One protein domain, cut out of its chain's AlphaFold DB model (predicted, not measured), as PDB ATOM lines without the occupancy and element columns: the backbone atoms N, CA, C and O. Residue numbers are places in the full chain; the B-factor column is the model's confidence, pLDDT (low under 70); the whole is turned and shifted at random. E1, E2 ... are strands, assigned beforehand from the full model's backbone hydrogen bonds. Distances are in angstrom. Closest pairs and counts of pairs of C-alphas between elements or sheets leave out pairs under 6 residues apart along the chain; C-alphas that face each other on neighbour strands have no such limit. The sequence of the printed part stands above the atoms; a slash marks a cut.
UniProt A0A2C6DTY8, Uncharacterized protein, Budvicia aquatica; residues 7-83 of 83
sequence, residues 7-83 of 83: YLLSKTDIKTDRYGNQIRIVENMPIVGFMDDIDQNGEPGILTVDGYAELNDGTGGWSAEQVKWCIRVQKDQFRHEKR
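AT A GLANCE: This is residues 7 to 83 of the 83 residues of an uncharacterized protein of Budvicia aquatica (UniProt A0A2C6DTY8). A curled, strongly twisted sheet of long strands E4, E5 and E6, with short E1 beside E6, has a small separate hairpin, E2 and E3, off to one side. The printed part has 77 residues with six named strands, E1 to E6, and no named helix: all strand. The antiparallel sheet runs E1 E6 E5 E4; the whole is only just compact, close to loose, with radius of gyration of the C-alphas 13.7 A and spans of 39 by 29 by 20 A.

IN THESE COORDINATES: E6, residues 69 to 82, is 28.0 A long and bends by 95 degrees at residue 75. E5, residues 44 to 55, is 31.7 A long and bends by 64 degrees at residue 52. E4, residues 30 to 38, is 25.5 A long. E1 is residues 7 to 10, E2 14 to 16, E3 22 to 24. C-alpha 7 is at (160.239, 141.532, 161.947), C-alpha 82 at (162.727, 140.770, 139.658).

HOW THE PARTS SIT: E4, E5 and E6 form a meander, each strand the antiparallel neighbour of the one before; N 33 and O 49, and N 72 and O 52, are within hydrogen-bond range at 2.8 A. Edge strand E1 is antiparallel to E6, with N 9 and O 69 2.9 A apart. Hairpin E2 and E3 has N 15 and O 23 3.0 A apart; both are apart from E4, E5 and E6.

THE WHOLE: The printed part has no cut. The C-alphas farthest apart, of Asn 41 and Asp 57, are 39.6 A apart. The link E5 to E6 is long. Residues 59 to 61, 76 and 83 have pLDDT under 70.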
ATOM      1  N   TYR A   7     161.492 141.437 162.701       86.12
ATOM      2  CA  TYR A   7     160.239 141.532 161.947       86.12
ATOM      3  C   TYR A   7     159.226 140.482 162.402       86.12
ATOM      4  O   TYR A   7     159.588 139.379 162.799       86.12
ATOM      5  N   LEU A   8     157.933 140.794 162.319       89.06
ATOM      6  CA  LEU A   8     156.862 139.896 162.761       89.06
ATOM      7  C   LEU A   8     156.718 138.694 161.811       89.06
ATOM      8  O   LEU A   8     156.562 138.876 160.605       89.06
ATOM      9  N   LEU A   9     156.701 137.468 162.346       90.56
ATOM     10  CA  LEU A   9     156.583 136.239 161.547       90.56
ATOM     11  C   LEU A   9     155.217 135.563 161.687       90.56
ATOM     12  O   LEU A   9     154.548 135.271 160.687       90.56
ATOM     13  N   SER A  10     154.825 135.226 162.918       92.62
ATOM     14  CA  SER A  10     153.630 134.411 163.165       92.62
ATOM     15  C   SER A  10     153.104 134.523 164.594       92.62
ATOM     16  O   SER A  10     153.857 134.683 165.551       92.62
ATOM     17  N   LYS A  11     151.788 134.357 164.754       93.44
ATOM     18  CA  LYS A  11     151.127 134.215 166.061       93.44
ATOM     19  C   LYS A  11     151.142 132.772 166.581       93.44
ATOM     20  O   LYS A  11     150.990 132.537 167.775       93.44
ATOM     21  N   THR A  12     151.316 131.800 165.692       94.06
ATOM     22  CA  THR A  12     151.233 130.365 165.994       94.06
ATOM     23  C   THR A  12     152.479 129.636 165.505       94.06
ATOM     24  O   THR A  12     153.215 130.136 164.655       94.06
ATOM     25  N   ASP A  13     152.688 128.423 166.013       95.75
ATOM     26  CA  ASP A  13     153.810 127.565 165.603       95.75
ATOM     27  C   ASP A  13     153.655 127.006 164.194       95.75
ATOM     28  O   ASP A  13     154.601 126.442 163.668       95.75
ATOM     29  N   ILE A  14     152.475 127.123 163.587       96.38
ATOM     30  CA  ILE A  14     152.189 126.576 162.264       96.38
ATOM     31  C   ILE A  14     151.944 127.727 161.302       96.38
ATOM     32  O   ILE A  14     151.081 128.572 161.554       96.38
ATOM     33  N   LYS A  15     152.678 127.737 160.192       94.00
ATOM     34  CA  LYS A  15     152.524 128.701 159.101       94.00
ATOM     35  C   LYS A  15     152.533 127.955 157.772       94.00
ATOM     36  O   LYS A  15     153.134 126.892 157.665       94.00
ATOM     37  N   THR A  16     151.857 128.498 156.771       93.56
ATOM     38  CA  THR A  16     151.913 127.968 155.407       93.56
ATOM     39  C   THR A  16     153.085 128.608 154.669       93.56
ATOM     40  O   THR A  16     153.237 129.831 154.714       93.56
ATOM     41  N   ASP A  17     153.924 127.798 154.026       90.50
ATOM     42  CA  ASP A  17     155.012 128.276 153.175       90.50
ATOM     43  C   ASP A  17     154.496 128.769 151.807       90.50
ATOM     44  O   ASP A  17     153.314 128.657 151.472       90.50
ATOM     45  N   ARG A  18     155.399 129.306 150.980       84.81
ATOM     46  CA  ARG A  18     155.069 129.812 149.635       84.81
ATOM     47  C   ARG A  18     154.563 128.745 148.653       84.81
ATOM     48  O   ARG A  18     154.047 129.101 147.599       84.81
ATOM     49  N   TYR A  19     154.749 127.464 148.962       90.50
ATOM     50  CA  TYR A  19     154.308 126.333 148.147       90.50
ATOM     51  C   TYR A  19     152.979 125.746 148.644       90.50
ATOM     52  O   TYR A  19     152.470 124.800 148.046       90.50
ATOM     53  N   GLY A  20     152.401 126.302 149.713       93.19
ATOM     54  CA  GLY A  20     151.153 125.825 150.301       93.19
ATOM     55  C   GLY A  20     151.334 124.733 151.360       93.19
ATOM     56  O   GLY A  20     150.335 124.221 151.864       93.19
ATOM     57  N   ASN A  21     152.567 124.384 151.738       95.00
ATOM     58  CA  ASN A  21     152.816 123.375 152.765       95.00
ATOM     59  C   ASN A  21     152.721 123.985 154.162       95.00
ATOM     60  O   ASN A  21     153.215 125.085 154.410       95.00
ATOM     61  N   GLN A  22     152.149 123.244 155.108       96.19
ATOM     62  CA  GLN A  22     152.220 123.621 156.516       96.19
ATOM     63  C   GLN A  22     153.601 123.293 157.077       96.19
ATOM     64  O   GLN A  22     154.036 122.143 157.059       96.19
ATOM     65  N   ILE A  23     154.263 124.307 157.620       94.31
ATOM     66  CA  ILE A  23     155.535 124.184 158.320       94.31
ATOM     67  C   ILE A  23     155.346 124.492 159.801       94.31
ATOM     68  O   ILE A  23     154.531 125.340 160.180       94.31
ATOM     69  N   ARG A  24     156.123 123.808 160.641       96.69
ATOM     70  CA  ARG A  24     156.233 124.135 162.060       96.69
ATOM     71  C   ARG A  24     157.437 125.041 162.273       96.69
ATOM     72  O   ARG A  24     158.562 124.626 162.020       96.69
ATOM     73  N   ILE A  25     157.187 126.248 162.762       96.25
ATOM     74  CA  ILE A  25     158.211 127.198 163.172       96.25
ATOM     75  C   ILE A  25     158.818 126.707 164.485       96.25
ATOM     76  O   ILE A  25     158.106 126.340 165.425       96.25
ATOM     77  N   VAL A  26     160.145 126.695 164.526       95.94
ATOM     78  CA  VAL A  26     160.941 126.393 165.713       95.94
ATOM     79  C   VAL A  26     162.043 127.435 165.845       95.94
ATOM     80  O   VAL A  26     162.424 128.074 164.866       95.94
ATOM     81  N   GLU A  27     162.550 127.615 167.058       95.06
ATOM     82  CA  GLU A  27     163.623 128.567 167.336       95.06
ATOM     83  C   GLU A  27     164.885 128.243 166.522       95.06
ATOM     84  O   GLU A  27     165.222 127.073 166.322       95.06
ATOM     85  N   ASN A  28     165.568 129.280 166.033       94.62
ATOM     86  CA  ASN A  28     166.725 129.207 165.135       94.62
ATOM     87  C   ASN A  28     166.460 128.525 163.780       94.62
ATOM     88  O   ASN A  28     167.403 128.195 163.058       94.62
ATOM     89  N   MET A  29     165.197 128.328 163.393       94.75
ATOM     90  CA  MET A  29     164.865 127.881 162.042       94.75
ATOM     91  C   MET A  29     165.268 128.962 161.025       94.75
ATOM     92  O   MET A  29     164.848 130.108 161.193       94.75
ATOM     93  N   PRO A  30     166.027 128.635 159.964       93.56
ATOM     94  CA  PRO A  30     166.273 129.564 158.867       93.56
ATOM     95  C   PRO A  30     164.961 129.905 158.154       93.56
ATOM     96  O   PRO A  30     164.207 129.005 157.774       93.56
ATOM     97  N   ILE A  31     164.696 131.193 157.964       92.31
ATOM     98  CA  ILE A  31     163.504 131.710 157.294       92.31
ATOM     99  C   ILE A  31     163.941 132.651 156.176       92.31
ATOM    100  O   ILE A  31     164.748 133.550 156.395       92.31
ATOM    101  N   VAL A  32     163.339 132.468 155.002       90.44
ATOM    102  CA  VAL A  32     163.356 133.460 153.923       90.44
ATOM    103  C   VAL A  32     161.994 134.144 153.920       90.44
ATOM    104  O   VAL A  32     160.972 133.511 153.636       90.44
ATOM    105  N   GLY A  33     161.963 135.413 154.316       86.25
ATOM    106  CA  GLY A  33     160.783 136.263 154.228       86.25
ATOM    107  C   GLY A  33     160.601 136.782 152.804       86.25
ATOM    108  O   GLY A  33     161.582 137.060 152.121       86.25
ATOM    109  N   PHE A  34     159.349 136.923 152.373       86.00
ATOM    110  CA  PHE A  34     158.979 137.491 151.078       86.00
ATOM    111  C   PHE A  34     157.965 138.608 151.308       86.00
ATOM    112  O   PHE A  34     157.016 138.427 152.076       86.00
ATOM    113  N   MET A  35     158.147 139.734 150.633       81.56
ATOM    114  CA  MET A  35     157.192 140.833 150.597       81.56
ATOM    115  C   MET A  35     157.062 141.318 149.157       81.56
ATOM    116  O   MET A  35     158.059 141.385 148.438       81.56
ATOM    117  N   ASP A  36     155.840 141.636 148.738       83.50
ATOM    118  CA  ASP A  36     155.625 142.282 147.448       83.50
ATOM    119  C   ASP A  36     156.317 143.648 147.451       83.50
ATOM    120  O   ASP A  36     156.224 144.404 148.421       83.50
ATOM    121  N   ASP A  37     157.013 143.950 146.362       85.81
ATOM    122  CA  ASP A  37     157.731 145.203 146.173       85.81
ATOM    123  C   ASP A  37     157.381 145.801 144.808       85.81
ATOM    124  O   ASP A  37     156.963 145.094 143.890       85.81
ATOM    125  N   ILE A  38     157.525 147.115 144.673       83.62
ATOM    126  CA  ILE A  38     157.352 147.812 143.398       83.62
ATOM    127  C   ILE A  38     158.631 148.596 143.155       83.62
ATOM    128  O   ILE A  38     159.006 149.448 143.960       83.62
ATOM    129  N   ASP A  39     159.297 148.304 142.041       82.06
ATOM    130  CA  ASP A  39     160.548 148.972 141.718       82.06
ATOM    131  C   ASP A  39     160.326 150.440 141.301       82.06
ATOM    132  O   ASP A  39     159.208 150.930 141.123       82.06
ATOM    133  N   GLN A  40     161.424 151.171 141.112       83.69
ATOM    134  CA  GLN A  40     161.398 152.585 140.719       83.69
ATOM    135  C   GLN A  40     160.706 152.872 139.370       83.69
ATOM    136  O   GLN A  40     160.418 154.030 139.073       83.69
ATOM    137  N   ASN A  41     160.464 151.851 138.546       85.62
ATOM    138  CA  ASN A  41     159.775 151.964 137.263       85.62
ATOM    139  C   ASN A  41     158.287 151.588 137.367       85.62
ATOM    140  O   ASN A  41     157.576 151.669 136.367       85.62
ATOM    141  N   GLY A  42     157.808 151.206 138.555       85.06
ATOM    142  CA  GLY A  42     156.445 150.729 138.762       85.06
ATOM    143  C   GLY A  42     156.262 149.240 138.464       85.06
ATOM    144  O   GLY A  42     155.122 148.775 138.438       85.06
ATOM    145  N   GLU A  43     157.345 148.490 138.247       87.25
ATOM    146  CA  GLU A  43     157.266 147.066 137.934       87.25
ATOM    147  C   GLU A  43     157.189 146.222 139.220       87.25
ATOM    148  O   GLU A  43     157.947 146.471 140.164       87.25
ATOM    149  N   PRO A  44     156.306 145.206 139.281       84.88
ATOM    150  CA  PRO A  44     156.227 144.309 140.428       84.88
ATOM    151  C   PRO A  44     157.518 143.505 140.619       84.88
ATOM    152  O   PRO A  44     157.994 142.823 139.709       84.88
ATOM    153  N   GLY A  45     158.039 143.525 141.839       85.81
ATOM    154  CA  GLY A  45     159.164 142.724 142.297       85.81
ATOM    155  C   GLY A  45     158.847 142.006 143.603       85.81
ATOM    156  O   GLY A  45     157.727 142.043 144.117       85.81
ATOM    157  N   ILE A  46     159.854 141.324 144.136       84.81
ATOM    158  CA  ILE A  46     159.787 140.674 145.443       84.81
ATOM    159  C   ILE A  46     160.975 141.154 146.266       84.81
ATOM    160  O   ILE A  46     162.124 141.018 145.849       84.81
ATOM    161  N   LEU A  47     160.705 141.675 147.459       85.56
ATOM    162  CA  LEU A  47     161.732 141.866 148.468       85.56
ATOM    163  C   LEU A  47     161.866 140.575 149.269       85.56
ATOM    164  O   LEU A  47     160.901 140.085 149.862       85.56
ATOM    165  N   THR A  48     163.074 140.031 149.293       88.00
ATOM    166  CA  THR A  48     163.421 138.870 150.107       88.00
ATOM    167  C   THR A  48     164.301 139.280 151.271       88.00
ATOM    168  O   THR A  48     165.050 140.259 151.192       88.00
ATOM    169  N   VAL A  49     164.191 138.536 152.369       88.50
ATOM    170  CA  VAL A  49     165.046 138.725 153.535       88.50
ATOM    171  C   VAL A  49     165.396 137.393 154.177       88.50
ATOM    172  O   VAL A  49     164.508 136.605 154.505       88.50
ATOM    173  N   ASP A  50     166.690 137.162 154.377       91.19
ATOM    174  CA  ASP A  50     167.193 135.984 155.078       91.19
ATOM    175  C   ASP A  50     167.328 136.269 156.581       91.19
ATOM    176  O   ASP A  50     167.881 137.290 157.005       91.19
ATOM    177  N   GLY A  51     166.848 135.345 157.407       92.69
ATOM    178  CA  GLY A  51     166.947 135.459 158.855       92.69
ATOM    179  C   GLY A  51     166.646 134.162 159.592       92.69
ATOM    180  O   GLY A  51     166.539 133.087 159.000       92.69
ATOM    181  N   TYR A  52     166.507 134.272 160.910       93.94
ATOM    182  CA  TYR A  52     166.239 133.147 161.802       93.94
ATOM    183  C   TYR A  52     164.976 133.394 162.620       93.94
ATOM    184  O   TYR A  52     164.715 134.517 163.048       93.94
ATOM    185  N   ALA A  53     164.188 132.345 162.837       94.31
ATOM    186  CA  ALA A  53     163.021 132.413 163.702       94.31
ATOM    187  C   ALA A  53     163.440 132.552 165.174       94.31
ATOM    188  O   ALA A  53     164.191 131.730 165.699       94.31
ATOM    189  N   GLU A  54     162.897 133.561 165.843       92.88
ATOM    190  CA  GLU A  54     163.119 133.867 167.255       92.88
ATOM    191  C   GLU A  54     161.762 133.976 167.958       92.88
ATOM    192  O   GLU A  54     160.778 134.435 167.364       92.88
ATOM    193  N   LEU A  55     161.682 133.531 169.212       92.38
ATOM    194  CA  LEU A  55     160.496 133.787 170.025       92.38
ATOM    195  C   LEU A  55     160.406 135.280 170.338       92.38
ATOM    196  O   LEU A  55     161.395 135.916 170.684       92.38
ATOM    197  N   ASN A  56     159.204 135.835 170.261       89.19
ATOM    198  CA  ASN A  56     158.969 137.196 170.707       89.19
ATOM    199  C   ASN A  56     158.994 137.236 172.242       89.19
ATOM    200  O   ASN A  56     158.035 136.824 172.898       89.19
ATOM    201  N   ASP A  57     160.081 137.747 172.807       83.06
ATOM    202  CA  ASP A  57     160.261 137.941 174.248       83.06
ATOM    203  C   ASP A  57     159.660 139.266 174.767       83.06
ATOM    204  O   ASP A  57     159.735 139.567 175.958       83.06
ATOM    205  N   GLY A  58     159.041 140.063 173.885       74.31
ATOM    206  CA  GLY A  58     158.433 141.353 174.210       74.31
ATOM    207  C   GLY A  58     159.416 142.524 174.302       74.31
ATOM    208  O   GLY A  58     158.982 143.664 174.485       74.31
ATOM    209  N   THR A  59     160.723 142.295 174.150       68.75
ATOM    210  CA  THR A  59     161.747 143.343 174.295       68.75
ATOM    211  C   THR A  59     161.859 144.238 173.058       68.75
ATOM    212  O   THR A  59     162.171 145.424 173.176       68.75
ATOM    213  N   GLY A  60     161.493 143.721 171.880       65.12
ATOM    214  CA  GLY A  60     161.533 144.434 170.595       65.12
ATOM    215  C   GLY A  60     160.392 145.433 170.348       65.12
ATOM    216  O   GLY A  60     160.266 145.951 169.241       65.12
ATOM    217  N   GLY A  61     159.544 145.708 171.347       69.06
ATOM    218  CA  GLY A  61     158.407 146.634 171.230       69.06
ATOM    219  C   GLY A  61     157.121 146.018 170.666       69.06
ATOM    220  O   GLY A  61     156.136 146.732 170.476       69.06
ATOM    221  N   TRP A  62     157.108 144.705 170.440       76.06
ATOM    222  CA  TRP A  62     155.955 143.957 169.946       76.06
ATOM    223  C   TRP A  62     155.301 143.157 171.073       76.06
ATOM    224  O   TRP A  62     155.976 142.417 171.783       76.06
ATOM    225  N   SER A  63     153.976 143.250 171.224       75.88
ATOM    226  CA  SER A  63     153.273 142.460 172.243       75.88
ATOM    227  C   SER A  63     153.345 140.962 171.930       75.88
ATOM    228  O   SER A  63     152.868 140.514 170.880       75.88
ATOM    229  N   ALA A  64     153.874 140.183 172.878       73.69
ATOM    230  CA  ALA A  64     153.906 138.720 172.830       73.69
ATOM    231  C   ALA A  64     152.502 138.084 172.727       73.69
ATOM    232  O   ALA A  64     152.359 136.951 172.273       73.69
ATOM    233  N   GLU A  65     151.439 138.813 173.089       77.69
ATOM    234  CA  GLU A  65     150.051 138.345 172.945       77.69
ATOM    235  C   GLU A  65     149.552 138.385 171.489       77.69
ATOM    236  O   GLU A  65     148.619 137.669 171.107       77.69
ATOM    237  N   GLN A  66     150.159 139.241 170.663       84.06
ATOM    238  CA  GLN A  66     149.769 139.435 169.267       84.06
ATOM    239  C   GLN A  66     150.666 138.657 168.308       84.06
ATOM    240  O   GLN A  66     150.175 138.166 167.289       84.06
ATOM    241  N   VAL A  67     151.947 138.498 168.651       88.81
ATOM    242  CA  VAL A  67     152.936 137.790 167.836       88.81
ATOM    243  C   VAL A  67     153.805 136.909 168.719       88.81
ATOM    244  O   VAL A  67     154.384 137.390 169.688       88.81
ATOM    245  N   LYS A  68     153.913 135.630 168.348       92.06
ATOM    246  CA  LYS A  68     154.730 134.630 169.044       92.06
ATOM    247  C   LYS A  68     156.129 134.517 168.447       92.06
ATOM    248  O   LYS A  68     157.085 134.318 169.182       92.06
ATOM    249  N   TRP A  69     156.231 134.611 167.126       93.88
ATOM    250  CA  TRP A  69     157.464 134.409 166.379       93.88
ATOM    251  C   TRP A  69     157.840 135.666 165.613       93.88
ATOM    252  O   TRP A  69     156.986 136.264 164.948       93.88
ATOM    253  N   CYS A  70     159.126 135.983 165.632       91.62
ATOM    254  CA  CYS A  70     159.751 137.018 164.827       91.62
ATOM    255  C   CYS A  70     160.819 136.407 163.906       91.62
ATOM    256  O   CYS A  70     161.316 135.311 164.162       91.62
ATOM    257  N   ILE A  71     161.162 137.111 162.829       90.88
ATOM    258  CA  ILE A  71     162.381 136.872 162.057       90.88
ATOM    259  C   ILE A  71     163.428 137.863 162.549       90.88
ATOM    260  O   ILE A  71     163.243 139.076 162.422       90.88
ATOM    261  N   ARG A  72     164.539 137.333 163.056       90.12
ATOM    262  CA  ARG A  72     165.776 138.071 163.282       90.12
ATOM    263  C   ARG A  72     166.572 138.106 161.988       90.12
ATOM    264  O   ARG A  72     167.053 137.071 161.522       90.12
ATOM    265  N   VAL A  73     166.691 139.285 161.400       88.25
ATOM    266  CA  VAL A  73     167.399 139.506 160.140       88.25
ATOM    267  C   VAL A  73     168.862 139.787 160.443       88.25
ATOM    268  O   VAL A  73     169.187 140.539 161.358       88.25
ATOM    269  N   GLN A  74     169.770 139.162 159.699       79.75
ATOM    270  CA  GLN A  74     171.177 139.552 159.767       79.75
ATOM    271  C   GLN A  74     171.406 140.774 158.873       79.75
ATOM    272  O   GLN A  74     170.725 140.961 157.865       79.75
ATOM    273  N   LYS A  75     172.373 141.619 159.232       73.31
ATOM    274  CA  LYS A  75     172.697 142.827 158.467       73.31
ATOM    275  C   LYS A  75     172.929 142.507 156.976       73.31
ATOM    276  O   LYS A  75     173.524 141.480 156.644       73.31
ATOM    277  N   ASP A  76     172.467 143.402 156.101       67.62
ATOM    278  CA  ASP A  76     172.647 143.356 154.640       67.62
ATOM    279  C   ASP A  76     171.986 142.152 153.923       67.62
ATOM    280  O   ASP A  76     172.393 141.784 152.823       67.62
ATOM    281  N   GLN A  77     170.948 141.539 154.510       76.06
ATOM    282  CA  GLN A  77     170.252 140.383 153.911       76.06
ATOM    283  C   GLN A  77     168.990 140.713 153.101       76.06
ATOM    284  O   GLN A  77     168.332 139.800 152.606       76.06
ATOM    285  N   PHE A  78     168.643 141.991 152.931       81.25
ATOM    286  CA  PHE A  78     167.542 142.381 152.049       81.25
ATOM    287  C   PHE A  78     167.974 142.322 150.585       81.25
ATOM    288  O   PHE A  78     168.991 142.908 150.209       81.25
ATOM    289  N   ARG A  79     167.194 141.636 149.745       82.62
ATOM    290  CA  ARG A  79     167.472 141.516 148.307       82.62
ATOM    291  C   ARG A  79     166.210 141.754 147.495       82.62
ATOM    292  O   ARG A  79     165.182 141.134 147.749       82.62
ATOM    293  N   HIS A  80     166.315 142.621 146.496       79.44
ATOM    294  CA  HIS A  80     165.261 142.826 145.509       79.44
ATOM    295  C   HIS A  80     165.413 141.800 144.387       79.44
ATOM    296  O   HIS A  80     166.445 141.753 143.711       79.44
ATOM    297  N   GLU A  81     164.381 140.997 144.175       76.88
ATOM    298  CA  GLU A  81     164.285 140.040 143.081       76.88
ATOM    299  C   GLU A  81     163.263 140.536 142.053       76.88
ATOM    300  O   GLU A  81     162.157 140.962 142.396       76.88
ATOM    301  N   LYS A  82     163.642 140.492 140.772       71.56
ATOM    302  CA  LYS A  82     162.727 140.770 139.658       71.56
ATOM    303  C   LYS A  82     161.920 139.514 139.347       71.56
ATOM    304  O   LYS A  82     162.475 138.414 139.387       71.56
ATOM    305  N   ARG A  83     160.636 139.691 139.047       60.25
ATOM    306  CA  ARG A  83     159.736 138.603 138.664       60.25
ATOM    307  C   ARG A  83     159.898 138.200 137.200       60.25
ATOM    308  O   ARG A  83     160.230 139.078 136.376       60.25
TER     309      ARG A  83